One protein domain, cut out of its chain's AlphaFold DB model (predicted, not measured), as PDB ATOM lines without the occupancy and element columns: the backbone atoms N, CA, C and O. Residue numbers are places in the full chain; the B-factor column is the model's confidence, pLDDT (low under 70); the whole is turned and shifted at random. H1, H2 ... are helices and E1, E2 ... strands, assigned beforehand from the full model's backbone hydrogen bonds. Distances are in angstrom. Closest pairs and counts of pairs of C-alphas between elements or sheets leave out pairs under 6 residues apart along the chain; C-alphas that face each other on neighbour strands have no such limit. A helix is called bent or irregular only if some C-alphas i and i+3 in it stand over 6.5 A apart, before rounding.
ATOM      1  N   GLU A  23      65.730  49.467  85.639       81.56
ATOM      2  CA  GLU A  23      64.897  50.485  84.997       81.56
ATOM      3  C   GLU A  23      63.581  50.666  85.765       81.56
ATOM      4  O   GLU A  23      63.147  51.799  85.999       81.56
ATOM      5  N   ALA A  24      62.968  49.576  86.235       80.00
ATOM      6  CA  ALA A  24      61.808  49.650  87.119       80.00
ATOM      7  C   ALA A  24      62.143  50.329  88.457       80.00
ATOM      8  O   ALA A  24      61.358  51.150  88.936       80.00
ATOM      9  N   ILE A  25      63.318  50.055  89.036       79.69
ATOM     10  CA  ILE A  25      63.790  50.684  90.283       79.69
ATOM     11  C   ILE A  25      63.998  52.192  90.102       79.69
ATOM     12  O   ILE A  25      63.519  52.998  90.910       79.69
ATOM     13  N   GLU A  26      64.683  52.604  89.035       80.31
ATOM     14  CA  GLU A  26      64.921  54.017  88.735       80.31
ATOM     15  C   GLU A  26      63.608  54.768  88.494       80.31
ATOM     16  O   GLU A  26      63.419  55.870  89.019       80.31
ATOM     17  N   ASN A  27      62.655  54.138  87.807       82.06
ATOM     18  CA  ASN A  27      61.351  54.722  87.500       82.06
ATOM     19  C   ASN A  27      60.304  54.567  88.612       82.06
ATOM     20  O   ASN A  27      59.233  55.173  88.517       82.06
ATOM     21  N   TYR A  28      60.594  53.805  89.674       81.62
ATOM     22  CA  TYR A  28      59.693  53.641  90.814       81.62
ATOM     23  C   TYR A  28      59.362  55.009  91.420       81.62
ATOM     24  O   TYR A  28      60.261  55.789  91.739       81.62
ATOM     25  N   LYS A  29      58.077  55.342  91.549       85.38
ATOM     26  CA  LYS A  29      57.655  56.648  92.064       85.38
ATOM     27  C   LYS A  29      57.239  56.511  93.511       85.38
ATOM     28  O   LYS A  29      56.226  55.884  93.795       85.38
ATOM     29  N   LEU A  30      58.001  57.158  94.384       85.31
ATOM     30  CA  LEU A  30      57.621  57.329  95.774       85.31
ATOM     31  C   LEU A  30      56.473  58.334  95.875       85.31
ATOM     32  O   LEU A  30      56.447  59.363  95.192       85.31
ATOM     33  N   THR A  31      55.527  58.033  96.750       89.69
ATOM     34  CA  THR A  31      54.608  59.024  97.298       89.69
ATOM     35  C   THR A  31      55.394  60.086  98.083       89.69
ATOM     36  O   THR A  31      56.540  59.851  98.472       89.69
ATOM     37  N   PRO A  32      54.816  61.270  98.361       90.25
ATOM     38  CA  PRO A  32      55.501  62.292  99.155       90.25
ATOM     39  C   PRO A  32      55.942  61.810 100.547       90.25
ATOM     40  O   PRO A  32      56.992  62.222 101.033       90.25
ATOM     41  N   GLU A  33      55.162  60.930 101.178       84.88
ATOM     42  CA  GLU A  33      55.477  60.355 102.492       84.88
ATOM     43  C   GLU A  33      56.649  59.370 102.407       84.88
ATOM     44  O   GLU A  33      57.582  59.444 103.206       84.88
ATOM     45  N   GLU A  34      56.655  58.504 101.395       84.31
ATOM     46  CA  GLU A  34      57.769  57.585 101.145       84.31
ATOM     47  C   GLU A  34      59.039  58.334 100.727       84.31
ATOM     48  O   GLU A  34      60.129  57.954 101.138       84.31
ATOM     49  N   GLN A  35      58.927  59.423  99.960       86.88
ATOM     50  CA  GLN A  35      60.079  60.256  99.612       86.88
ATOM     51  C   GLN A  35      60.680  60.901 100.860       86.88
ATOM     52  O   GLN A  35      61.891  60.845 101.042       86.88
ATOM     53  N   LYS A  36      59.842  61.436 101.757       85.50
ATOM     54  CA  LYS A  36      60.308  61.978 103.037       85.50
ATOM     55  C   LYS A  36      61.045  60.913 103.854       85.50
ATOM     56  O   LYS A  36      62.126  61.178 104.367       85.50
ATOM     57  N   ARG A  37      60.497  59.697 103.928       80.62
ATOM     58  CA  ARG A  37      61.158  58.565 104.589       80.62
ATOM     59  C   ARG A  37      62.489  58.217 103.916       80.62
ATOM     60  O   ARG A  37      63.462  57.959 104.611       80.62
ATOM     61  N   ALA A  38      62.556  58.219 102.585       83.06
ATOM     62  CA  ALA A  38      63.797  57.973 101.849       83.06
ATOM     63  C   ALA A  38      64.866  59.033 102.156       83.06
ATOM     64  O   ALA A  38      66.031  58.685 102.333       83.06
ATOM     65  N   ASP A  39      64.472  60.302 102.251       85.06
ATOM     66  CA  ASP A  39      65.378  61.402 102.588       85.06
ATOM     67  C   ASP A  39      65.902  61.258 104.029       85.06
ATOM     68  O   ASP A  39      67.110  61.330 104.244       85.06
ATOM     69  N   GLU A  40      65.031  60.934 104.994       81.69
ATOM     70  CA  GLU A  40      65.418  60.652 106.388       81.69
ATOM     71  C   GLU A  40      66.396  59.461 106.481       81.69
ATOM     72  O   GLU A  40      67.418  59.540 107.160       81.69
ATOM     73  N   LEU A  41      66.126  58.365 105.760       78.12
ATOM     74  CA  LEU A  41      67.019  57.201 105.691       78.12
ATOM     75  C   LEU A  41      68.390  57.560 105.094       78.12
ATOM     76  O   LEU A  41      69.421  57.058 105.544       78.12
ATOM     77  N   TRP A  42      68.404  58.419 104.072       83.19
ATOM     78  CA  TRP A  42      69.627  58.864 103.412       83.19
ATOM     79  C   TRP A  42      70.470  59.780 104.303       83.19
ATOM     80  O   TRP A  42      71.684  59.598 104.380       83.19
ATOM     81  N   GLU A  43      69.850  60.723 105.012       84.56
ATOM     82  CA  GLU A  43      70.548  61.588 105.972       84.56
ATOM     83  C   GLU A  43      71.209  60.778 107.090       84.56
ATOM     84  O   GLU A  43      72.361  61.034 107.444       84.56
ATOM     85  N   GLN A  44      70.513  59.756 107.591       80.31
ATOM     86  CA  GLN A  44      71.048  58.847 108.600       80.31
ATOM     87  C   GLN A  44      72.238  58.039 108.069       80.31
ATOM     88  O   GLN A  44      73.258  57.963 108.749       80.31
ATOM     89  N   TYR A  45      72.153  57.508 106.842       81.75
ATOM     90  CA  TYR A  45      73.289  56.846 106.195       81.75
ATOM     91  C   TYR A  45      74.510  57.771 106.114       81.75
ATOM     92  O   TYR A  45      75.578  57.383 106.571       81.75
ATOM     93  N   ILE A  46      74.352  58.998 105.607       84.75
ATOM     94  CA  ILE A  46      75.463  59.954 105.472       84.75
ATOM     95  C   ILE A  46      76.096  60.284 106.826       84.75
ATOM     96  O   ILE A  46      77.314  60.413 106.923       84.75
ATOM     97  N   ALA A  47      75.287  60.415 107.878       84.00
ATOM     98  CA  ALA A  47      75.802  60.708 109.208       84.00
ATOM     99  C   ALA A  47      76.632  59.550 109.788       84.00
ATOM    100  O   ALA A  47      77.629  59.795 110.460       84.00
ATOM    101  N   ILE A  48      76.243  58.303 109.511       80.62
ATOM    102  CA  ILE A  48      76.999  57.111 109.913       80.62
ATOM    103  C   ILE A  48      78.265  56.962 109.064       80.62
ATOM    104  O   ILE A  48      79.330  56.706 109.616       80.62
ATOM    105  N   ASP A  49      78.161  57.155 107.747       82.31
ATOM    106  CA  ASP A  49      79.280  57.040 106.802       82.31
ATOM    107  C   ASP A  49      80.423  57.992 107.175       82.31
ATOM    108  O   ASP A  49      81.573  57.568 107.225       82.31
ATOM    109  N   GLY A  50      80.105  59.228 107.581       85.38
ATOM    110  CA  GLY A  50      81.106  60.183 108.077       85.38
ATOM    111  C   GLY A  50      81.903  59.670 109.283       85.38
ATOM    112  O   GLY A  50      83.112  59.858 109.345       85.38
ATOM    113  N   ILE A  51      81.273  58.934 110.207       85.50
ATOM    114  CA  ILE A  51      82.001  58.308 111.325       85.50
ATOM    115  C   ILE A  51      82.855  57.142 110.840       85.50
ATOM    116  O   ILE A  51      83.993  56.994 111.276       85.50
ATOM    117  N   LEU A  52      82.340  56.323 109.922       83.75
ATOM    118  CA  LEU A  52      83.092  55.196 109.369       83.75
ATOM    119  C   LEU A  52      84.329  55.642 108.587       83.75
ATOM    120  O   LEU A  52      85.304  54.896 108.552       83.75
ATOM    121  N   GLU A  53      84.317  56.819 107.961       84.69
ATOM    122  CA  GLU A  53      85.495  57.384 107.290       84.69
ATOM    123  C   GLU A  53      86.662  57.628 108.262       84.69
ATOM    124  O   GLU A  53      87.820  57.529 107.854       84.69
ATOM    125  N   ASN A  54      86.363  57.851 109.545       82.06
ATOM    126  CA  ASN A  54      87.353  58.081 110.597       82.06
ATOM    127  C   ASN A  54      87.838  56.786 111.277       82.06
ATOM    128  O   ASN A  54      88.798  56.828 112.048       82.06
ATOM    129  N   LEU A  55      87.202  55.643 110.994       84.06
ATOM    130  CA  LEU A  55      87.547  54.345 111.575       84.06
ATOM    131  C   LEU A  55      88.480  53.530 110.675       84.06
ATOM    132  O   LEU A  55      88.374  53.539 109.445       84.06
ATOM    133  N   GLU A  56      89.334  52.729 111.307       84.88
ATOM    134  CA  GLU A  56      90.099  51.691 110.620       84.88
ATOM    135  C   GLU A  56      89.161  50.605 110.067       84.88
ATOM    136  O   GLU A  56      88.120  50.294 110.645       84.88
ATOM    137  N   GLU A  57      89.519  49.993 108.934       79.38
ATOM    138  CA  GLU A  57      88.663  49.005 108.248       79.38
ATOM    139  C   GLU A  57      88.256  47.812 109.131       79.38
ATOM    140  O   GLU A  57      87.146  47.293 109.007       79.38
ATOM    141  N   GLU A  58      89.137  47.382 110.035       79.81
ATOM    142  CA  GLU A  58      88.856  46.292 110.975       79.81
ATOM    143  C   GLU A  58      87.857  46.685 112.073       79.81
ATOM    144  O   GLU A  58      87.043  45.857 112.497       79.81
ATOM    145  N   ASP A  59      87.844  47.963 112.450       82.25
ATOM    146  CA  ASP A  59      86.950  48.513 113.463       82.25
ATOM    147  C   ASP A  59      85.569  48.829 112.907       82.25
ATOM    148  O   ASP A  59      84.581  48.696 113.629       82.25
ATOM    149  N   LYS A  60      85.466  49.178 111.616       82.12
ATOM    150  CA  LYS A  60      84.181  49.481 110.964       82.12
ATOM    151  C   LYS A  60      83.169  48.371 111.203       82.12
ATOM    152  O   LYS A  60      82.075  48.642 111.675       82.12
ATOM    153  N   GLN A  61      83.520  47.115 110.931       75.94
ATOM    154  CA  GLN A  61      82.577  45.999 111.098       75.94
ATOM    155  C   GLN A  61      82.172  45.786 112.561       75.94
ATOM    156  O   GLN A  61      80.997  45.557 112.835       75.94
ATOM    157  N   THR A  62      83.109  45.899 113.500       77.75
ATOM    158  CA  THR A  62      82.825  45.740 114.935       77.75
ATOM    159  C   THR A  62      81.941  46.874 115.448       77.75
ATOM    160  O   THR A  62      80.949  46.624 116.128       77.75
ATOM    161  N   PHE A  63      82.249  48.115 115.063       78.38
ATOM    162  CA  PHE A  63      81.433  49.286 115.358       78.38
ATOM    163  C   PHE A  63      80.021  49.132 114.789       78.38
ATOM    164  O   PHE A  63      79.053  49.302 115.519       78.38
ATOM    165  N   LEU A  64      79.891  48.731 113.522       74.81
ATOM    166  CA  LEU A  64      78.601  48.506 112.865       74.81
ATOM    167  C   LEU A  64      77.798  47.390 113.527       74.81
ATOM    168  O   LEU A  64      76.604  47.551 113.753       74.81
ATOM    169  N   ASN A  65      78.425  46.266 113.860       72.50
ATOM    170  CA  ASN A  65      77.730  45.190 114.554       72.50
ATOM    171  C   ASN A  65      77.269  45.658 115.939       72.50
ATOM    172  O   ASN A  65      76.109  45.451 116.281       72.50
ATOM    173  N   GLY A  66      78.113  46.382 116.684       70.25
ATOM    174  CA  GLY A  66      77.733  47.005 117.955       70.25
ATOM    175  C   GLY A  66      76.615  48.033 117.828       70.25
ATOM    176  O   GLY A  66      75.792  48.179 118.732       70.25
ATOM    177  N   LEU A  67      76.554  48.708 116.684       69.62
ATOM    178  CA  LEU A  67      75.542  49.701 116.370       69.62
ATOM    179  C   LEU A  67      74.197  49.069 115.988       69.62
ATOM    180  O   LEU A  67      73.143  49.656 116.239       69.62
ATOM    181  N   PHE A  68      74.217  47.889 115.363       65.81
ATOM    182  CA  PHE A  68      73.096  47.441 114.541       65.81
ATOM    183  C   PHE A  68      72.681  45.973 114.682       65.81
ATOM    184  O   PHE A  68      71.552  45.639 114.308       65.81
ATOM    185  N   ASP A  69      73.526  45.081 115.204       65.19
ATOM    186  CA  ASP A  69      73.126  43.694 115.451       65.19
ATOM    187  C   ASP A  69      72.328  43.614 116.769       65.19
ATOM    188  O   ASP A  69      72.874  43.886 117.841       65.19
ATOM    189  N   PRO A  70      71.036  43.211 116.735       58.06
ATOM    190  CA  PRO A  70      70.239  42.971 117.943       58.06
ATOM    191  C   PRO A  70      70.912  42.080 118.986       58.06
ATOM    192  O   PRO A  70      70.535  42.113 120.156       58.06
ATOM    193  N   ASN A  71      71.792  41.198 118.522       65.56
ATOM    194  CA  ASN A  71      72.423  40.142 119.292       65.56
ATOM    195  C   ASN A  71      73.922  40.387 119.445       65.56
ATOM    196  O   ASN A  71      74.622  39.448 119.818       65.56
ATOM    197  N   PHE A  72      74.400  41.599 119.138       68.12
ATOM    198  CA  PHE A  72      75.805  41.935 119.291       68.12
ATOM    199  C   PHE A  72      76.275  41.619 120.706       68.12
ATOM    200  O   PHE A  72      75.706  42.107 121.691       68.12
ATOM    201  N   ASP A  73      77.327  40.812 120.799       71.25
ATOM    202  CA  ASP A  73      77.983  40.569 122.066       71.25
ATOM    203  C   ASP A  73      79.075  41.618 122.264       71.25
ATOM    204  O   ASP A  73      79.984  41.762 121.453       71.25
ATOM    205  N   LYS A  74      79.023  42.339 123.386       68.50
ATOM    206  CA  LYS A  74      80.069  43.298 123.759       68.50
ATOM    207  C   LYS A  74      81.454  42.654 123.872       68.50
ATOM    208  O   LYS A  74      82.446  43.364 123.774       68.50
ATOM    209  N   GLU A  75      81.525  41.333 124.060       73.81
ATOM    210  CA  GLU A  75      82.774  40.564 124.019       73.81
ATOM    211  C   GLU A  75      83.451  40.576 122.630       73.81
ATOM    212  O   GLU A  75      84.624  40.216 122.517       73.81
ATOM    213  N   GLU A  76      82.762  41.034 121.579       71.38
ATOM    214  CA  GLU A  76      83.341  41.250 120.249       71.38
ATOM    215  C   GLU A  76      84.264  42.481 120.180       71.38
ATOM    216  O   GLU A  76      85.140  42.521 119.310       71.38
ATOM    217  N   PHE A  77      84.159  43.440 121.115       74.69
ATOM    218  CA  PHE A  77      85.123  44.540 121.244       74.69
ATOM    219  C   PHE A  77      86.445  44.029 121.835       74.69
ATOM    220  O   PHE A  77      86.678  44.022 123.045       74.69
ATOM    221  N   LYS A  78      87.346  43.578 120.958       75.62
ATOM    222  CA  LYS A  78      88.675  43.073 121.348       75.62
ATOM    223  C   LYS A  78      89.606  44.183 121.829       75.62
ATOM    224  O   LYS A  78      90.492  43.932 122.656       75.62
ATOM    225  N   GLU A  79      89.398  45.392 121.322       83.69
ATOM    226  CA  GLU A  79      90.159  46.592 121.636       83.69
ATOM    227  C   GLU A  79      89.310  47.851 121.699       83.69
ATOM    228  O   GLU A  79      88.110  47.820 121.432       83.69
ATOM    229  N   ASP A  80      89.942  48.917 122.185       88.06
ATOM    230  CA  ASP A  80      89.303  50.218 122.270       88.06
ATOM    231  C   ASP A  80      89.202  50.787 120.854       88.06
ATOM    232  O   ASP A  80      90.228  50.976 120.201       88.06
ATOM    233  N   ILE A  81      87.991  51.108 120.407       87.38
ATOM    234  CA  ILE A  81      87.761  51.746 119.111       87.38
ATOM    235  C   ILE A  81      87.708  53.255 119.322       87.38
ATOM    236  O   ILE A  81      86.849  53.755 120.052       87.38
ATOM    237  N   ILE A  82      88.607  53.998 118.685       89.44
ATOM    238  CA  ILE A  82      88.609  55.464 118.742       89.44
ATOM    239  C   ILE A  82      87.574  55.977 117.738       89.44
ATOM    240  O   ILE A  82      87.783  55.865 116.539       89.44
ATOM    241  N   LEU A  83      86.465  56.540 118.227       88.38
ATOM    242  CA  LEU A  83      85.410  57.097 117.369       88.38
ATOM    243  C   LEU A  83      85.669  58.550 116.980       88.38
ATOM    244  O   LEU A  83      85.217  58.993 115.931       88.38
ATOM    245  N   ALA A  84      86.327  59.297 117.865       91.88
ATOM    246  CA  ALA A  84      86.707  60.677 117.621       91.88
ATOM    247  C   ALA A  84      87.983  61.019 118.398       91.88
ATOM    248  O   ALA A  84      88.068  60.776 119.606       91.88
ATOM    249  N   LYS A  85      88.971  61.605 117.727       92.06
ATOM    250  CA  LYS A  85      90.269  61.993 118.303       92.06
ATOM    251  C   LYS A  85      90.430  63.497 118.502       92.06
ATOM    252  O   LYS A  85      91.409  63.925 119.113       92.06
ATOM    253  N   ASP A  86      89.501  64.286 117.969       91.12
ATOM    254  CA  ASP A  86      89.511  65.739 118.056       91.12
ATOM    255  C   ASP A  86      88.099  66.343 117.977       91.12
ATOM    256  O   ASP A  86      87.086  65.654 117.871       91.12
ATOM    257  N   LYS A  87      88.031  67.676 118.066       90.62
ATOM    258  CA  LYS A  87      86.771  68.427 118.124       90.62
ATOM    259  C   LYS A  87      85.955  68.383 116.836       90.62
ATOM    260  O   LYS A  87      84.748  68.602 116.915       90.62
ATOM    261  N   GLU A  88      86.592  68.179 115.687       91.00
ATOM    262  CA  GLU A  88      85.895  68.090 114.405       91.00
ATOM    263  C   GLU A  88      85.154  66.756 114.332       91.00
ATOM    264  O   GLU A  88      83.933  66.743 114.183       91.00
ATOM    265  N   GLU A  89      85.851  65.657 114.627       92.25
ATOM    266  CA  GLU A  89      85.253  64.317 114.679       92.25
ATOM    267  C   GLU A  89      84.181  64.204 115.784       92.25
ATOM    268  O   GLU A  89      83.139  63.577 115.598       92.25
ATOM    269  N   ILE A  90      84.363  64.878 116.929       91.69
ATOM    270  CA  ILE A  90      83.331  64.944 117.984       91.69
ATOM    271  C   ILE A  90      82.068  65.661 117.487       91.69
ATOM    272  O   ILE A  90      80.953  65.283 117.859       91.69
ATOM    273  N   ALA A  91      82.211  66.706 116.666       91.31
ATOM    274  CA  ALA A  91      81.066  67.416 116.107       91.31
ATOM    275  C   ALA A  91      80.292  66.532 115.118       91.31
ATOM    276  O   ALA A  91      79.059  66.524 115.146       91.31
ATOM    277  N   GLU A  92      80.997  65.747 114.301       90.38
ATOM    278  CA  GLU A  92      80.389  64.739 113.426       90.38
ATOM    279  C   GLU A  92      79.664  63.660 114.233       90.38
ATOM    280  O   GLU A  92      78.518  63.326 113.927       90.38
ATOM    281  N   LEU A  93      80.272  63.182 115.322       88.69
ATOM    282  CA  LEU A  93      79.682  62.165 116.188       88.69
ATOM    283  C   LEU A  93      78.412  62.670 116.892       88.69
ATOM    284  O   LEU A  93      77.402  61.967 116.937       88.69
ATOM    285  N   ASN A  94      78.415  63.915 117.374       89.31
ATOM    286  CA  ASN A  94      77.216  64.561 117.917       89.31
ATOM    287  C   ASN A  94      76.118  64.722 116.853       89.31
ATOM    288  O   ASN A  94      74.950  64.460 117.140       89.31
ATOM    289  N   LYS A  95      76.481  65.107 115.622       88.50
ATOM    290  CA  LYS A  95      75.533  65.208 114.503       88.50
ATOM    291  C   LYS A  95      74.933  63.846 114.158       88.50
ATOM    292  O   LYS A  95      73.732  63.763 113.919       88.50
ATOM    293  N   MET A  96      75.739  62.783 114.159       85.62
ATOM    294  CA  MET A  96      75.255  61.415 113.974       85.62
ATOM    295  C   MET A  96      74.214  61.066 115.036       85.62
ATOM    296  O   MET A  96      73.123  60.619 114.693       85.62
ATOM    297  N   PHE A  97      74.503  61.322 116.313       83.50
ATOM    298  CA  PHE A  97      73.536  61.074 117.380       83.50
ATOM    299  C   PHE A  97      72.246  61.888 117.204       83.50
ATOM    300  O   PHE A  97      71.165  61.314 117.313       83.50
ATOM    301  N   GLU A  98      72.332  63.171 116.859       85.06
ATOM    302  CA  GLU A  98      71.159  64.018 116.608       85.06
ATOM    303  C   GLU A  98      70.292  63.493 115.453       85.06
ATOM    304  O   GLU A  98      69.086  63.307 115.616       85.06
ATOM    305  N   VAL A  99      70.911  63.195 114.307       82.81
ATOM    306  CA  VAL A  99      70.237  62.675 113.104       82.81
ATOM    307  C   VAL A  99      69.570  61.322 113.373       82.81
ATOM    308  O   VAL A  99      68.506  61.025 112.834       82.81
ATOM    309  N   LEU A 100      70.164  60.515 114.251       76.50
ATOM    310  CA  LEU A 100      69.629  59.221 114.670       76.50
ATOM    311  C   LEU A 100      68.612  59.336 115.818       76.50
ATOM    312  O   LEU A 100      68.149  58.311 116.317       76.50
ATOM    313  N   GLY A 101      68.242  60.552 116.236       74.94
ATOM    314  CA  GLY A 101      67.250  60.800 117.288       74.94
ATOM    315  C   GLY A 101      67.737  60.471 118.705       74.94
ATOM    316  O   GLY A 101      66.926  60.309 119.618       74.94
ATOM    317  N   SER A 102      69.051  60.353 118.897       76.62
ATOM    318  CA  SER A 102      69.691  60.081 120.183       76.62
ATOM    319  C   SER A 102      69.760  61.328 121.056       76.62
ATOM    320  O   SER A 102      69.998  62.437 120.585       76.62
ATOM    321  N   SER A 103      69.618  61.137 122.368       76.31
ATOM    322  CA  SER A 103      69.827  62.196 123.358       76.31
ATOM    323  C   SER A 103      71.291  62.360 123.780       76.31
ATOM    324  O   SER A 103      71.568  63.167 124.667       76.31
ATOM    325  N   VAL A 104      72.221  61.563 123.238       81.12
ATOM    326  CA  VAL A 104      73.652  61.729 123.535       81.12
ATOM    327  C   VAL A 104      74.155  63.001 122.885       81.12
ATOM    328  O   VAL A 104      74.048  63.186 121.677       81.12
ATOM    329  N   GLN A 105      74.736  63.852 123.719       83.44
ATOM    330  CA  GLN A 105      75.504  65.010 123.309       83.44
ATOM    331  C   GLN A 105      76.700  65.129 124.239       83.44
ATOM    332  O   GLN A 105      76.535  65.191 125.459       83.44
ATOM    333  N   PHE A 106      77.891  65.161 123.658       88.75
ATOM    334  CA  PHE A 106      79.117  65.391 124.406       88.75
ATOM    335  C   PHE A 106      79.302  66.872 124.704       88.75
ATOM    336  O   PHE A 106      78.992  67.737 123.876       88.75
ATOM    337  N   SER A 107      79.838  67.173 125.883       88.62
ATOM    338  CA  SER A 107      80.153  68.547 126.259       88.62
ATOM    339  C   SER A 107      81.314  69.124 125.435       88.62
ATOM    340  O   SER A 107      82.169  68.418 124.905       88.62
ATOM    341  N   SER A 108      81.387  70.455 125.345       88.25
ATOM    342  CA  SER A 108      82.377  71.165 124.514       88.25
ATOM    343  C   SER A 108      83.842  71.026 124.965       88.25
ATOM    344  O   SER A 108      84.750  71.478 124.262       88.25
ATOM    345  N   ASP A 109      84.072  70.502 126.169       90.44
ATOM    346  CA  ASP A 109      85.386  70.260 126.779       90.44
ATOM    347  C   ASP A 109      85.891  68.813 126.615       90.44
ATOM    348  O   ASP A 109      86.971  68.492 127.124       90.44
ATOM    349  N   VAL A 110      85.140  67.967 125.898       94.06
ATOM    350  CA  VAL A 110      85.588  66.645 125.437       94.06
ATOM    351  C   VAL A 110      86.651  66.806 124.344       94.06
ATOM    352  O   VAL A 110      86.544  67.669 123.471       94.06
ATOM    353  N   GLU A 111      87.697  65.986 124.424       93.75
ATOM    354  CA  GLU A 111      88.839  65.983 123.501       93.75
ATOM    355  C   GLU A 111      88.915  64.708 122.663       93.75
ATOM    356  O   GLU A 111      89.420  64.751 121.547       93.75
ATOM    357  N   SER A 112      88.391  63.592 123.172       93.50
ATOM    358  CA  SER A 112      88.301  62.338 122.427       93.50
ATOM    359  C   SER A 112      87.147  61.475 122.915       93.50
ATOM    360  O   SER A 112      86.707  61.585 124.062       93.50
ATOM    361  N   VAL A 113      86.666  60.597 122.041       91.94
ATOM    362  CA  VAL A 113      85.606  59.631 122.322       91.94
ATOM    363  C   VAL A 113      86.033  58.264 121.809       91.94
ATOM    364  O   VAL A 113      86.452  58.123 120.660       91.94
ATOM    365  N   LYS A 114      85.910  57.246 122.658       91.00
ATOM    366  CA  LYS A 114      86.202  55.855 122.307       91.00
ATOM    367  C   LYS A 114      85.124  54.909 122.810       91.00
ATOM    368  O   LYS A 114      84.440  55.214 123.784       91.00
ATOM    369  N   VAL A 115      85.014  53.751 122.176       87.06
ATOM    370  CA  VAL A 115      84.321  52.585 122.722       87.06
ATOM    371  C   VAL A 115      85.373  51.700 123.372       87.06
ATOM    372  O   VAL A 115      86.287  51.250 122.693       87.06
ATOM    373  N   GLU A 116      85.293  51.483 124.681       85.94
ATOM    374  CA  GLU A 116      86.208  50.578 125.386       85.94
ATOM    375  C   GLU A 116      85.842  49.106 125.148       85.94
ATOM    376  O   GLU A 116      84.724  48.790 124.749       85.94
ATOM    377  N   LYS A 117      86.753  48.181 125.470       78.69
ATOM    378  CA  LYS A 117      86.548  46.715 125.358       78.69
ATOM    379  C   LYS A 117      85.293  46.173 126.053       78.69
ATOM    380  O   LYS A 117      84.823  45.082 125.757       78.69
ATOM    381  N   GLN A 118      84.766  46.895 127.035       71.12
ATOM    382  CA  GLN A 118      83.537  46.550 127.753       71.12
ATOM    383  C   GLN A 118      82.280  47.087 127.045       71.12
ATOM    384  O   GLN A 118      81.162  46.891 127.530       71.12
ATOM    385  N   GLY A 119      82.484  47.762 125.912       71.38
ATOM    386  CA  GLY A 119      81.502  48.443 125.086       71.38
ATOM    387  C   GLY A 119      81.136  49.848 125.560       71.38
ATOM    388  O   GLY A 119      80.281  50.502 124.971       71.38
ATOM    389  N   GLU A 120      81.723  50.335 126.648       82.31
ATOM    390  CA  GLU A 120      81.373  51.650 127.173       82.31
ATOM    391  C   GLU A 120      81.860  52.752 126.236       82.31
ATOM    392  O   GLU A 120      83.015  52.762 125.817       82.31
ATOM    393  N   LEU A 121      80.971  53.695 125.922       85.94
ATOM    394  CA  LEU A 121      81.333  54.890 125.180       85.94
ATOM    395  C   LEU A 121      81.890  55.903 126.179       85.94
ATOM    396  O   LEU A 121      81.161  56.412 127.034       85.94
ATOM    397  N   VAL A 122      83.189  56.157 126.092       90.69
ATOM    398  CA  VAL A 122      83.944  56.990 127.026       90.69
ATOM    399  C   VAL A 122      84.446  58.228 126.302       90.69
ATOM    400  O   VAL A 122      85.293  58.152 125.411       90.69
ATOM    401  N   ALA A 123      83.937  59.380 126.720       92.25
ATOM    402  CA  ALA A 123      84.355  60.694 126.262       92.25
ATOM    403  C   ALA A 123      85.319  61.313 127.281       92.25
ATOM    404  O   ALA A 123      84.951  61.589 128.423       92.25
ATOM    405  N   SER A 124      86.572  61.506 126.879       93.69
ATOM    406  CA  SER A 124      87.634  62.029 127.740       93.69
ATOM    407  C   SER A 124      87.707  63.547 127.647       93.69
ATOM    408  O   SER A 124      87.693  64.114 126.554       93.69
ATOM    409  N   LYS A 125      87.806  64.212 128.799       92.62
ATOM    410  CA  LYS A 125      87.891  65.672 128.902       92.62
ATOM    411  C   LYS A 125      89.316  66.140 129.147       92.62
ATOM    412  O   LYS A 125      90.088  65.471 129.834       92.62
ATOM    413  N   SER A 126      89.582  67.381 128.750       84.69
ATOM    414  CA  SER A 126      90.833  68.108 129.045       84.69
ATOM    415  C   SER A 126      91.203  68.150 130.539       84.69
ATOM    416  O   SER A 126      92.365  68.301 130.912       84.69
ATOM    417  N   THR A 127      90.212  68.009 131.423       84.81
ATOM    418  CA  THR A 127      90.367  68.045 132.884       84.81
ATOM    419  C   THR A 127      90.809  66.711 133.498       84.81
ATOM    420  O   THR A 127      91.015  66.645 134.709       84.81
ATOM    421  N   GLY A 128      90.937  65.647 132.696       83.00
ATOM    422  CA  GLY A 128      91.230  64.289 133.170       83.00
ATOM    423  C   GLY A 128      90.016  63.544 133.738       83.00
ATOM    424  O   GLY A 128      90.175  62.501 134.367       83.00
ATOM    425  N   THR A 129      88.809  64.081 133.540       89.62
ATOM    426  CA  THR A 129      87.536  63.408 133.848       89.62
ATOM    427  C   THR A 129      86.920  62.813 132.579       89.62
ATOM    428  O   THR A 129      87.332  63.163 131.472       89.62
ATOM    429  N   SER A 130      85.930  61.929 132.733       90.25
ATOM    430  CA  SER A 130      85.267  61.275 131.601       90.25
ATOM    431  C   SER A 130      83.747  61.306 131.725       90.25
ATOM    432  O   SER A 130      83.195  61.170 132.818       90.25
ATOM    433  N   GLU A 131      83.078  61.455 130.586       88.44
ATOM    434  CA  GLU A 131      81.659  61.153 130.408       88.44
ATOM    435  C   GLU A 131      81.537  59.711 129.920       88.44
ATOM    436  O   GLU A 131      82.130  59.350 128.905       88.44
ATOM    437  N   VAL A 132      80.803  58.875 130.655       84.25
ATOM    438  CA  VAL A 132      80.640  57.453 130.328       84.25
ATOM    439  C   VAL A 132      79.181  57.169 130.009       84.25
ATOM    440  O   VAL A 132      78.292  57.430 130.824       84.25
ATOM    441  N   VAL A 133      78.940  56.603 128.830       75.44
ATOM    442  CA  VAL A 133      77.622  56.166 128.368       75.44
ATOM    443  C   VAL A 133      77.653  54.646 128.195       75.44
ATOM    444  O   VAL A 133      78.369  54.113 127.349       75.44
ATOM    445  N   SER A 134      76.888  53.922 129.023       65.50
ATOM    446  CA  SER A 134      76.881  52.447 128.997       65.50
ATOM    447  C   SER A 134      76.169  51.884 127.760       65.50
ATOM    448  O   SER A 134      75.172  52.458 127.317       65.50
ATOM    449  N   LEU A 135      76.572  50.690 127.300       57.22
ATOM    450  CA  LEU A 135      75.934  49.980 126.176       57.22
ATOM    451  C   LEU A 135      74.420  49.766 126.290       57.22
ATOM    452  O   LEU A 135      73.750  49.667 125.268       57.22
ATOM    453  N   GLY A 136      73.845  49.740 127.499       51.69
ATOM    454  CA  GLY A 136      72.386  49.659 127.663       51.69
ATOM    455  C   GLY A 136      71.641  50.798 126.949       51.69
ATOM    456  O   GLY A 136      70.500  50.635 126.523       51.69
ATOM    457  N   PHE A 137      72.325  51.925 126.742       47.62
ATOM    458  CA  PHE A 137      71.872  53.051 125.938       47.62
ATOM    459  C   PHE A 137      71.815  52.733 124.431       47.62
ATOM    460  O   PHE A 137      70.852  53.120 123.768       47.62
ATOM    461  N   TRP A 138      72.769  51.951 123.906       50.00
ATOM    462  CA  TRP A 138      72.751  51.465 122.519       50.00
ATOM    463  C   TRP A 138      71.606  50.463 122.261       50.00
ATOM    464  O   TRP A 138      71.169  50.267 121.134       50.00
ATOM    465  N   GLY A 139      71.022  49.883 123.310       49.31
ATOM    466  CA  GLY A 139      69.798  49.090 123.190       49.31
ATOM    467  C   GLY A 139      68.517  49.931 123.087       49.31
ATOM    468  O   GLY A 139      67.623  49.565 122.324       49.31
ATOM    469  N   GLY A 140      68.421  51.029 123.855       47.50
ATOM    470  CA  GLY A 140      67.169  51.765 124.103       47.50
ATOM    471  C   GLY A 140      66.941  53.021 123.258       47.50
ATOM    472  O   GLY A 140      65.815  53.265 122.836       47.50
ATOM    473  N   VAL A 141      67.988  53.794 122.943       49.78
ATOM    474  CA  VAL A 141      67.867  54.923 121.994       49.78
ATOM    475  C   VAL A 141      67.568  54.452 120.574       49.78
ATOM    476  O   VAL A 141      66.976  55.166 119.773       49.78
ATOM    477  N   TRP A 142      67.906  53.203 120.288       53.47
ATOM    478  CA  TRP A 142      67.853  52.652 118.953       53.47
ATOM    479  C   TRP A 142      66.523  51.988 118.625       53.47
ATOM    480  O   TRP A 142      66.319  51.665 117.470       53.47
ATOM    481  N   ASP A 143      65.583  51.793 119.557       51.03
ATOM    482  CA  ASP A 143      64.306  51.138 119.211       51.03
ATOM    483  C   ASP A 143      63.523  51.878 118.111       51.03
ATOM    484  O   ASP A 143      62.930  51.230 117.251       51.03
ATOM    485  N   ALA A 144      63.593  53.214 118.069       46.53
ATOM    486  CA  ALA A 144      62.972  54.018 117.012       46.53
ATOM    487  C   ALA A 144      63.799  54.068 115.709       46.53
ATOM    488  O   ALA A 144      63.234  54.169 114.621       46.53
ATOM    489  N   THR A 145      65.125  53.958 115.804       58.31
ATOM    490  CA  THR A 145      66.065  54.161 114.682       58.31
ATOM    491  C   THR A 145      66.569  52.841 114.093       58.31
ATOM    492  O   THR A 145      67.164  52.818 113.024       58.31
ATOM    493  N   LYS A 146      66.283  51.710 114.747       61.09
ATOM    494  CA  LYS A 146      66.776  50.357 114.447       61.09
ATOM    495  C   LYS A 146      66.510  49.896 113.018       61.09
ATOM    496  O   LYS A 146      67.328  49.154 112.476       61.09
ATOM    497  N   CYS A 147      65.420  50.344 112.389       62.91
ATOM    498  CA  CYS A 147      65.200  50.081 110.968       62.91
ATOM    499  C   CYS A 147      66.257  50.782 110.115       62.91
ATOM    500  O   CYS A 147      67.020  50.127 109.408       62.91
ATOM    501  N   THR A 148      66.339  52.106 110.213       59.31
ATOM    502  CA  THR A 148      67.292  52.897 109.437       59.31
ATOM    503  C   THR A 148      68.736  52.525 109.728       59.31
ATOM    504  O   THR A 148      69.564  52.440 108.833       59.31
ATOM    505  N   ALA A 149      69.011  52.250 110.993       58.62
ATOM    506  CA  ALA A 149      70.277  51.794 111.511       58.62
ATOM    507  C   ALA A 149      70.671  50.455 110.848       58.62
ATOM    508  O   ALA A 149      71.709  50.350 110.201       58.62
ATOM    509  N   SER A 150      69.774  49.462 110.861       62.72
ATOM    510  CA  SER A 150      69.999  48.173 110.184       62.72
ATOM    511  C   SER A 150      70.166  48.305 108.678       62.72
ATOM    512  O   SER A 150      70.898  47.532 108.071       62.72
ATOM    513  N   ILE A 151      69.481  49.276 108.077       63.78
ATOM    514  CA  ILE A 151      69.614  49.633 106.670       63.78
ATOM    515  C   ILE A 151      70.997  50.253 106.404       63.78
ATOM    516  O   ILE A 151      71.648  49.895 105.431       63.78
ATOM    517  N   ALA A 152      71.501  51.125 107.272       61.50
ATOM    518  CA  ALA A 152      72.804  51.752 107.089       61.50
ATOM    519  C   ALA A 152      73.968  50.745 107.137       61.50
ATOM    520  O   ALA A 152      74.896  50.875 106.340       61.50
ATOM    521  N   VAL A 153      73.880  49.688 107.966       61.19
ATOM    522  CA  VAL A 153      74.849  48.561 107.962       61.19
ATOM    523  C   VAL A 153      75.047  48.020 106.563       61.19
ATOM    524  O   VAL A 153      76.162  47.679 106.163       61.19
ATOM    525  N   VAL A 154      73.932  47.853 105.841       64.38
ATOM    526  CA  VAL A 154      73.962  47.091 104.603       64.38
ATOM    527  C   VAL A 154      74.825  47.829 103.587       64.38
ATOM    528  O   VAL A 154      75.534  47.187 102.815       64.38
ATOM    529  N   PHE A 155      74.847  49.161 103.667       64.00
ATOM    530  CA  PHE A 155      75.512  50.082 102.753       64.00
ATOM    531  C   PHE A 155      77.029  50.173 102.883       64.00
ATOM    532  O   PHE A 155      77.659  50.767 102.008       64.00
ATOM    533  N   VAL A 156      77.631  49.539 103.889       63.50
ATOM    534  CA  VAL A 156      79.075  49.642 104.114       63.50
ATOM    535  C   VAL A 156      79.863  48.716 103.179       63.50
ATOM    536  O   VAL A 156      79.579  47.511 103.103       63.50
ATOM    537  N   PRO A 157      80.893  49.233 102.479       55.22
ATOM    538  CA  PRO A 157      81.840  48.412 101.734       55.22
ATOM    539  C   PRO A 157      82.411  47.275 102.594       55.22
ATOM    540  O   PRO A 157      82.957  47.497 103.664       55.22
ATOM    541  N   GLY A 158      82.268  46.031 102.129       54.81
ATOM    542  CA  GLY A 158      82.778  44.844 102.832       54.81
ATOM    543  C   GLY A 158      81.732  44.053 103.626       54.81
ATOM    544  O   GLY A 158      81.963  42.875 103.902       54.81
ATOM    545  N   ALA A 159      80.551  44.619 103.895       63.59
ATOM    546  CA  ALA A 159      79.430  43.853 104.439       63.59
ATOM    547  C   ALA A 159      78.922  42.819 103.414       63.59
ATOM    548  O   ALA A 159      78.968  43.047 102.202       63.59
ATOM    549  N   LYS A 160      78.377  41.680 103.875       59.62
ATOM    550  CA  LYS A 160      77.831  40.638 102.974       59.62
ATOM    551  C   LYS A 160      76.766  41.202 102.020       59.62
ATOM    552  O   LYS A 160      76.782  40.885 100.835       59.62
ATOM    553  N   ALA A 161      75.931  42.120 102.506       68.19
ATOM    554  CA  ALA A 161      74.885  42.769 101.717       68.19
ATOM    555  C   ALA A 161      75.386  43.834 100.724       68.19
ATOM    556  O   ALA A 161      74.631  44.235  99.839       68.19
ATOM    557  N   TYR A 162      76.655  44.252 100.788       69.81
ATOM    558  CA  TYR A 162      77.206  45.273  99.893       69.81
ATOM    559  C   TYR A 162      77.055  44.901  98.408       69.81
ATOM    560  O   TYR A 162      76.815  45.754  97.550       69.81
ATOM    561  N   ARG A 163      77.155  43.603  98.087       73.94
ATOM    562  CA  ARG A 163      76.951  43.091  96.721       73.94
ATOM    563  C   ARG A 163      75.502  43.239  96.268       73.94
ATOM    564  O   ARG A 163      75.268  43.689  95.151       73.94
ATOM    565  N   ALA A 164      74.556  42.913  97.142       76.19
ATOM    566  CA  ALA A 164      73.136  43.070  96.872       76.19
ATOM    567  C   ALA A 164      72.763  44.543  96.638       76.19
ATOM    568  O   ALA A 164      72.031  44.854  95.708       76.19
ATOM    569  N   ILE A 165      73.349  45.474  97.390       79.56
ATOM    570  CA  ILE A 165      73.142  46.916  97.180       79.56
ATOM    571  C   ILE A 165      73.678  47.396  95.846       79.56
ATOM    572  O   ILE A 165      73.014  48.168  95.159       79.56
ATOM    573  N   LYS A 166      74.870  46.938  95.447       80.50
ATOM    574  CA  LYS A 166      75.381  47.232  94.104       80.50
ATOM    575  C   LYS A 166      74.435  46.713  93.026       80.50
ATOM    576  O   LYS A 166      74.166  47.446  92.080       80.50
ATOM    577  N   ALA A 167      73.892  45.508  93.203       81.06
ATOM    578  CA  ALA A 167      72.918  44.932  92.281       81.06
ATOM    579  C   ALA A 167      71.600  45.727  92.217       81.06
ATOM    580  O   ALA A 167      70.967  45.742  91.171       81.06
ATOM    581  N   LEU A 168      71.217  46.440  93.282       81.31
ATOM    582  CA  LEU A 168      70.065  47.356  93.303       81.31
ATOM    583  C   LEU A 168      70.372  48.755  92.725       81.31
ATOM    584  O   LEU A 168      69.533  49.652  92.789       81.31
ATOM    585  N   GLY A 169      71.568  48.977  92.171       81.69
ATOM    586  CA  GLY A 169      71.986  50.279  91.640       81.69
ATOM    587  C   GLY A 169      72.553  51.230  92.700       81.69
ATOM    588  O   GLY A 169      72.589  52.442  92.503       81.69
ATOM    589  N   GLY A 170      73.013  50.691  93.830       81.31
ATOM    590  CA  GLY A 170      73.703  51.429  94.883       81.31
ATOM    591  C   GLY A 170      72.817  51.826  96.063       81.31
ATOM    592  O   GLY A 170      71.620  51.532  96.126       81.31
ATOM    593  N   VAL A 171      73.440  52.503  97.031       79.88
ATOM    594  CA  VAL A 171      72.831  52.848  98.327       79.88
ATOM    595  C   VAL A 171      71.563  53.676  98.148       79.88
ATOM    596  O   VAL A 171      70.519  53.333  98.691       79.88
ATOM    597  N   LYS A 172      71.621  54.721  97.316       81.38
ATOM    598  CA  LYS A 172      70.495  55.636  97.094       81.38
ATOM    599  C   LYS A 172      69.257  54.930  96.534       81.38
ATOM    600  O   LYS A 172      68.149  55.170  97.008       81.38
ATOM    601  N   ASN A 173      69.440  54.038  95.560       84.06
ATOM    602  CA  ASN A 173      68.337  53.242  95.025       84.06
ATOM    603  C   ASN A 173      67.818  52.266  96.076       84.06
ATOM    604  O   ASN A 173      66.617  52.175  96.279       84.06
ATOM    605  N   THR A 174      68.700  51.611  96.822       82.06
ATOM    606  CA  THR A 174      68.283  50.694  97.886       82.06
ATOM    607  C   THR A 174      67.458  51.408  98.969       82.06
ATOM    608  O   THR A 174      66.416  50.899  99.369       82.06
ATOM    609  N   VAL A 175      67.855  52.620  99.385       79.75
ATOM    610  CA  VAL A 175      67.086  53.482 100.304       79.75
ATOM    611  C   VAL A 175      65.708  53.813  99.736       79.75
ATOM    612  O   VAL A 175      64.702  53.671 100.430       79.75
ATOM    613  N   LYS A 176      65.649  54.212  98.463       82.94
ATOM    614  CA  LYS A 176      64.394  54.500  97.761       82.94
ATOM    615  C   LYS A 176      63.447  53.297  97.809       82.94
ATOM    616  O   LYS A 176      62.268  53.457  98.113       82.94
ATOM    617  N   LEU A 177      63.964  52.096  97.554       82.44
ATOM    618  CA  LEU A 177      63.168  50.870  97.597       82.44
ATOM    619  C   LEU A 177      62.715  50.518  99.017       82.44
ATOM    620  O   LEU A 177      61.578  50.099  99.197       82.44
ATOM    621  N   LEU A 178      63.568  50.719 100.025       78.75
ATOM    622  CA  LEU A 178      63.229  50.450 101.428       78.75
ATOM    623  C   LEU A 178      62.130  51.382 101.920       78.75
ATOM    624  O   LEU A 178      61.226  50.958 102.633       78.75
ATOM    625  N   ALA A 179      62.200  52.651 101.525       81.00
ATOM    626  CA  ALA A 179      61.207  53.639 101.895       81.00
ATOM    627  C   ALA A 179      59.830  53.331 101.294       81.00
ATOM    628  O   ALA A 179      58.825  53.511 101.981       81.00
ATOM    629  N   GLY A 180      59.805  52.852 100.045       78.38
ATOM    630  CA  GLY A 180      58.588  52.487  99.320       78.38
ATOM    631  C   GLY A 180      58.076  51.066  99.554       78.38
ATOM    632  O   GLY A 180      57.008  50.724  99.056       78.38
ATOM    633  N   ALA A 181      58.816  50.223 100.276       81.38
ATOM    634  CA  ALA A 181      58.354  48.898 100.661       81.38
ATOM    635  C   ALA A 181      57.582  48.994 101.979       81.38
ATOM    636  O   ALA A 181      58.129  49.388 103.015       81.38
ATOM    637  N   SER A 182      56.304  48.612 101.960       72.12
ATOM    638  CA  SER A 182      55.466  48.643 103.162       72.12
ATOM    639  C   SER A 182      55.552  47.343 103.973       72.12
ATOM    640  O   SER A 182      55.221  47.318 105.157       72.12
ATOM    641  N   ASN A 183      56.038  46.263 103.354       76.62
ATOM    642  CA  ASN A 183      56.241  44.954 103.964       76.62
ATOM    643  C   ASN A 183      57.340  44.151 103.224       76.62
ATOM    644  O   ASN A 183      57.882  44.589 102.207       76.62
ATOM    645  N   VAL A 184      57.663  42.959 103.739       77.75
ATOM    646  CA  VAL A 184      58.668  42.043 103.161       77.75
ATOM    647  C   VAL A 184      58.333  41.626 101.726       77.75
ATOM    648  O   VAL A 184      59.245  41.494 100.911       77.75
ATOM    649  N   ASP A 185      57.058  41.420 101.407       77.56
ATOM    650  CA  ASP A 185      56.643  40.957 100.084       77.56
ATOM    651  C   ASP A 185      56.800  42.074  99.044       77.56
ATOM    652  O   ASP A 185      57.297  41.808  97.948       77.56
ATOM    653  N   ASP A 186      56.484  43.327  99.392       78.94
ATOM    654  CA  ASP A 186      56.754  44.491  98.535       78.94
ATOM    655  C   ASP A 186      58.258  44.616  98.260       78.94
ATOM    656  O   ASP A 186      58.687  44.754  97.116       78.94
ATOM    657  N   TRP A 187      59.075  44.493  99.309       81.38
ATOM    658  CA  TRP A 187      60.530  44.560  99.217       81.38
ATOM    659  C   TRP A 187      61.112  43.490  98.284       81.38
ATOM    660  O   TRP A 187      61.921  43.793  97.404       81.38
ATOM    661  N   LEU A 188      60.675  42.238  98.443       80.25
ATOM    662  CA  LEU A 188      61.088  41.123  97.589       80.25
ATOM    663  C   LEU A 188      60.574  41.266  96.154       80.25
ATOM    664  O   LEU A 188      61.286  40.910  95.217       80.25
ATOM    665  N   THR A 189      59.367  41.802  95.973       78.69
ATOM    666  CA  THR A 189      58.779  42.044  94.646       78.69
ATOM    667  C   THR A 189      59.570  43.094  93.875       78.69
ATOM    668  O   THR A 189      59.787  42.944  92.677       78.69
ATOM    669  N   ILE A 190      60.022  44.140  94.564       72.12
ATOM    670  CA  ILE A 190      60.723  45.269  93.954       72.12
ATOM    671  C   ILE A 190      62.209  44.955  93.716       72.12
ATOM    672  O   ILE A 190      62.741  45.274  92.657       72.12
ATOM    673  N   GLY A 191      62.895  44.348  94.691       70.38
ATOM    674  CA  GLY A 191      64.348  44.135  94.637       70.38
ATOM    675  C   GLY A 191      64.800  42.708  94.306       70.38
ATOM    676  O   GLY A 191      66.005  42.447  94.260       70.38
ATOM    677  N   GLY A 192      63.873  41.764  94.115       74.69
ATOM    678  CA  GLY A 192      64.171  40.387  93.714       74.69
ATOM    679  C   GLY A 192      65.143  39.652  94.650       74.69
ATOM    680  O   GLY A 192      65.110  39.796  95.874       74.69
ATOM    681  N   GLY A 193      66.040  38.845  94.071       71.50
ATOM    682  CA  GLY A 193      67.035  38.076  94.831       71.50
ATOM    683  C   GLY A 193      68.004  38.939  95.651       71.50
ATOM    684  O   GLY A 193      68.396  38.540  96.746       71.50
ATOM    685  N   ALA A 194      68.325  40.150  95.182       74.00
ATOM    686  CA  ALA A 194      69.180  41.084  95.916       74.00
ATOM    687  C   ALA A 194      68.489  41.602  97.192       74.00
ATOM    688  O   ALA A 194      69.090  41.638  98.268       74.00
ATOM    689  N   ALA A 195      67.193  41.915  97.111       73.06
ATOM    690  CA  ALA A 195      66.383  42.248  98.281       73.06
ATOM    691  C   ALA A 195      66.349  41.106  99.317       73.06
ATOM    692  O   ALA A 195      66.426  41.363 100.522       73.06
ATOM    693  N   ALA A 196      66.279  39.848  98.873       72.25
ATOM    694  CA  ALA A 196      66.263  38.689  99.767       72.25
ATOM    695  C   ALA A 196      67.560  38.540 100.582       72.25
ATOM    696  O   ALA A 196      67.509  38.178 101.758       72.25
ATOM    697  N   GLU A 197      68.714  38.856  99.992       72.88
ATOM    698  CA  GLU A 197      70.010  38.802 100.680       72.88
ATOM    699  C   GLU A 197      70.134  39.892 101.756       72.88
ATOM    700  O   GLU A 197      70.622  39.627 102.855       72.88
ATOM    701  N   ILE A 198      69.594  41.085 101.489       71.25
ATOM    702  CA  ILE A 198      69.511  42.184 102.465       71.25
ATOM    703  C   ILE A 198      68.574  41.819 103.629       71.25
ATOM    704  O   ILE A 198      68.913  42.058 104.785       71.25
ATOM    705  N   LEU A 199      67.438  41.159 103.362       66.25
ATOM    706  CA  LEU A 199      66.558  40.623 104.417       66.25
ATOM    707  C   LEU A 199      67.192  39.496 105.236       66.25
ATOM    708  O   LEU A 199      66.737  39.220 106.349       66.25
ATOM    709  N   GLY A 200      68.217  38.834 104.695       61.47
ATOM    710  CA  GLY A 200      69.020  37.848 105.413       61.47
ATOM    711  C   GLY A 200      69.779  38.445 106.603       61.47
ATOM    712  O   GLY A 200      70.227  37.699 107.473       61.47
ATOM    713  N   ILE A 201      69.885  39.774 106.680       65.38
ATOM    714  CA  ILE A 201      70.397  40.487 107.846       65.38
ATOM    715  C   ILE A 201      69.272  40.585 108.873       65.38
ATOM    716  O   ILE A 201      68.269  41.270 108.670       65.38
ATOM    717  N   ALA A 202      69.453  39.882 109.994       60.41
ATOM    718  CA  ALA A 202      68.438  39.724 111.034       60.41
ATOM    719  C   ALA A 202      67.862  41.066 111.525       60.41
ATOM    720  O   ALA A 202      66.666  41.138 111.820       60.41
ATOM    721  N   GLY A 203      68.681  42.124 111.554       59.44
ATOM    722  CA  GLY A 203      68.263  43.483 111.900       59.44
ATOM    723  C   GLY A 203      67.242  44.080 110.924       59.44
ATOM    724  O   GLY A 203      66.215  44.590 111.361       59.44
ATOM    725  N   VAL A 204      67.435  43.939 109.607       66.38
ATOM    726  CA  VAL A 204      66.544  44.559 108.606       66.38
ATOM    727  C   VAL A 204      65.137  43.978 108.699       66.38
ATOM    728  O   VAL A 204      64.169  44.720 108.844       66.38
ATOM    729  N   LYS A 205      64.996  42.647 108.691       67.88
ATOM    730  CA  LYS A 205      63.672  42.018 108.795       67.88
ATOM    731  C   LYS A 205      62.986  42.343 110.123       67.88
ATOM    732  O   LYS A 205      61.794  42.624 110.133       67.88
ATOM    733  N   ARG A 206      63.732  42.285 111.231       68.31
ATOM    734  CA  ARG A 206      63.193  42.494 112.580       68.31
ATOM    735  C   ARG A 206      62.765  43.934 112.825       68.31
ATOM    736  O   ARG A 206      61.794  44.144 113.535       68.31
ATOM    737  N   TYR A 207      63.505  44.900 112.292       67.75
ATOM    738  CA  TYR A 207      63.311  46.298 112.654       67.75
ATOM    739  C   TYR A 207      62.619  47.125 111.581       67.75
ATOM    740  O   TYR A 207      61.947  48.087 111.930       67.75
ATOM    741  N   CYS A 208      62.731  46.760 110.301       68.31
ATOM    742  CA  CYS A 208      62.029  47.464 109.224       68.31
ATOM    743  C   CYS A 208      60.667  46.885 108.871       68.31
ATOM    744  O   CYS A 208      59.849  47.598 108.295       68.31
ATOM    745  N   PHE A 209      60.432  45.612 109.194       69.75
ATOM    746  CA  PHE A 209      59.226  44.891 108.785       69.75
ATOM    747  C   PHE A 209      58.642  43.998 109.895       69.75
ATOM    748  O   PHE A 209      57.814  43.133 109.600       69.75
ATOM    749  N   GLY A 210      59.126  44.149 111.133       61.44
ATOM    750  CA  GLY A 210      58.696  43.388 112.311       61.44
ATOM    751  C   GLY A 210      57.592  44.060 113.106       61.44
ATOM    752  O   GLY A 210      57.426  45.292 112.975       61.44
TER     753      GLY A 210
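This is residues 23 to 210 of the 210 residues of an uncharacterized protein of Bacillus sp. SB49 (UniProt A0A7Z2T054). What shape do these atoms make? It is an elongated body with a small twisted sheet at one end, where H4 packs on E1 and E2, and a cluster of helices, H1 and H7 to H9, toward the other end, while H6, its centre 5.0 A from the mean of the C-alphas, lies near the middle and touches H2, H3 and H10. The longest helix, H2, runs between the two ends and touches H4, H6 and H8. What is it made of? The printed part has 188 residues with ten named helices and four named strands, in the order H1 H2 H3 E1 H4 E2 E3 E4 H5 H6 H7 H8 H9 H10; the class is mixed, and the antiparallel sheet has the order E1 E2 E3 E4. It is compact, with a radius of gyration of the C-alphas of 17.1 A and spans of 57 by 32 by 26 A.

How do the strands pair? E1, residues 81 to 84, is antiparallel to E2, residues 110 to 115, with N 81 and O 115 2.9 A apart. E2, E3, residues 121 to 125, and E4, residues 130 to 133, form a meander of two hairpins, each strand the antiparallel neighbour of the one before; N 122 and O 114 are 2.8 A apart, as are N 123 and O 131, within hydrogen-bond range. Which helices are on the sheet? H4, residues 87 to 99, is over E1 and E2 at a height over the sheet of 9.6 A, and at 43 degrees it only just stands up from the sheet. H3, residues 57 to 68, only grazes it, with residues 58 to 66; the closest C-alphas of H3 and E1, those of Asp 59 and Ile 81, are 6.6 A apart. What does H2, residues 32 to 53, touch? Its residues 43 to 51 touch H4 at a shallow tilt of 27 degrees, opposite ways, closest at the C-alphas of Ala 47 and Met 96, 4.8 A. Its residues 41 to 48 touch H6, residues 146 to 154, closest at the C-alphas of Tyr 45 and Ala 152, 5.2 A, and its residues 34 to 42 touch H8, residues 171 to 180, closest at those of Ala 38 and Ala 179, 5.0 A. Where are the other helices? H6 touches H10, residues 202 to 208, closest at the C-alphas of Cys 147 and Cys 208, 4.5 A; H9, residues 184 to 199, touches H7, residues 162 to 167, with its residues 194 to 198, closest at the C-alphas of Ala 194 and Ala 164, 4.5 A, and forms helical hairpins with H8 and H10. H1, residues 23 to 27, only just touches H8, with 3 pairs of C-alphas within 8 A, while H5, residues 136 to 140, touches no helix but is near H3. Every O i to N i+4 pair is within hydrogen-bond range in H1, H4, H5, H7, H8 and H10, against 17 of 18 in H2, 6 of 8 in H3, 4 of 5 in H6 and 10 of 12 in H9.

Where do the long helices lie? H2 measures 31.5 A, from C-alpha 32 at (55.501, 62.292, 99.155) to C-alpha 53 at (85.495, 57.384, 107.290); H4 measures 18.2 A and H3 16.9 A. Is any helix irregular? H9 is, with C-alphas 190 and 193 9.6 A apart and a kink of 137 degrees near residue 193.

How far does it reach? The two C-alphas farthest apart, those of Glu 23 and Thr 127, are 57.0 A apart, and the printed part has no cut. Which link is long, and where is confidence low? The link from H3 to E1, 12 residues, is long; pLDDT is under 70 at residues 67 to 72, 74, 134 to 162 and 199 to 210.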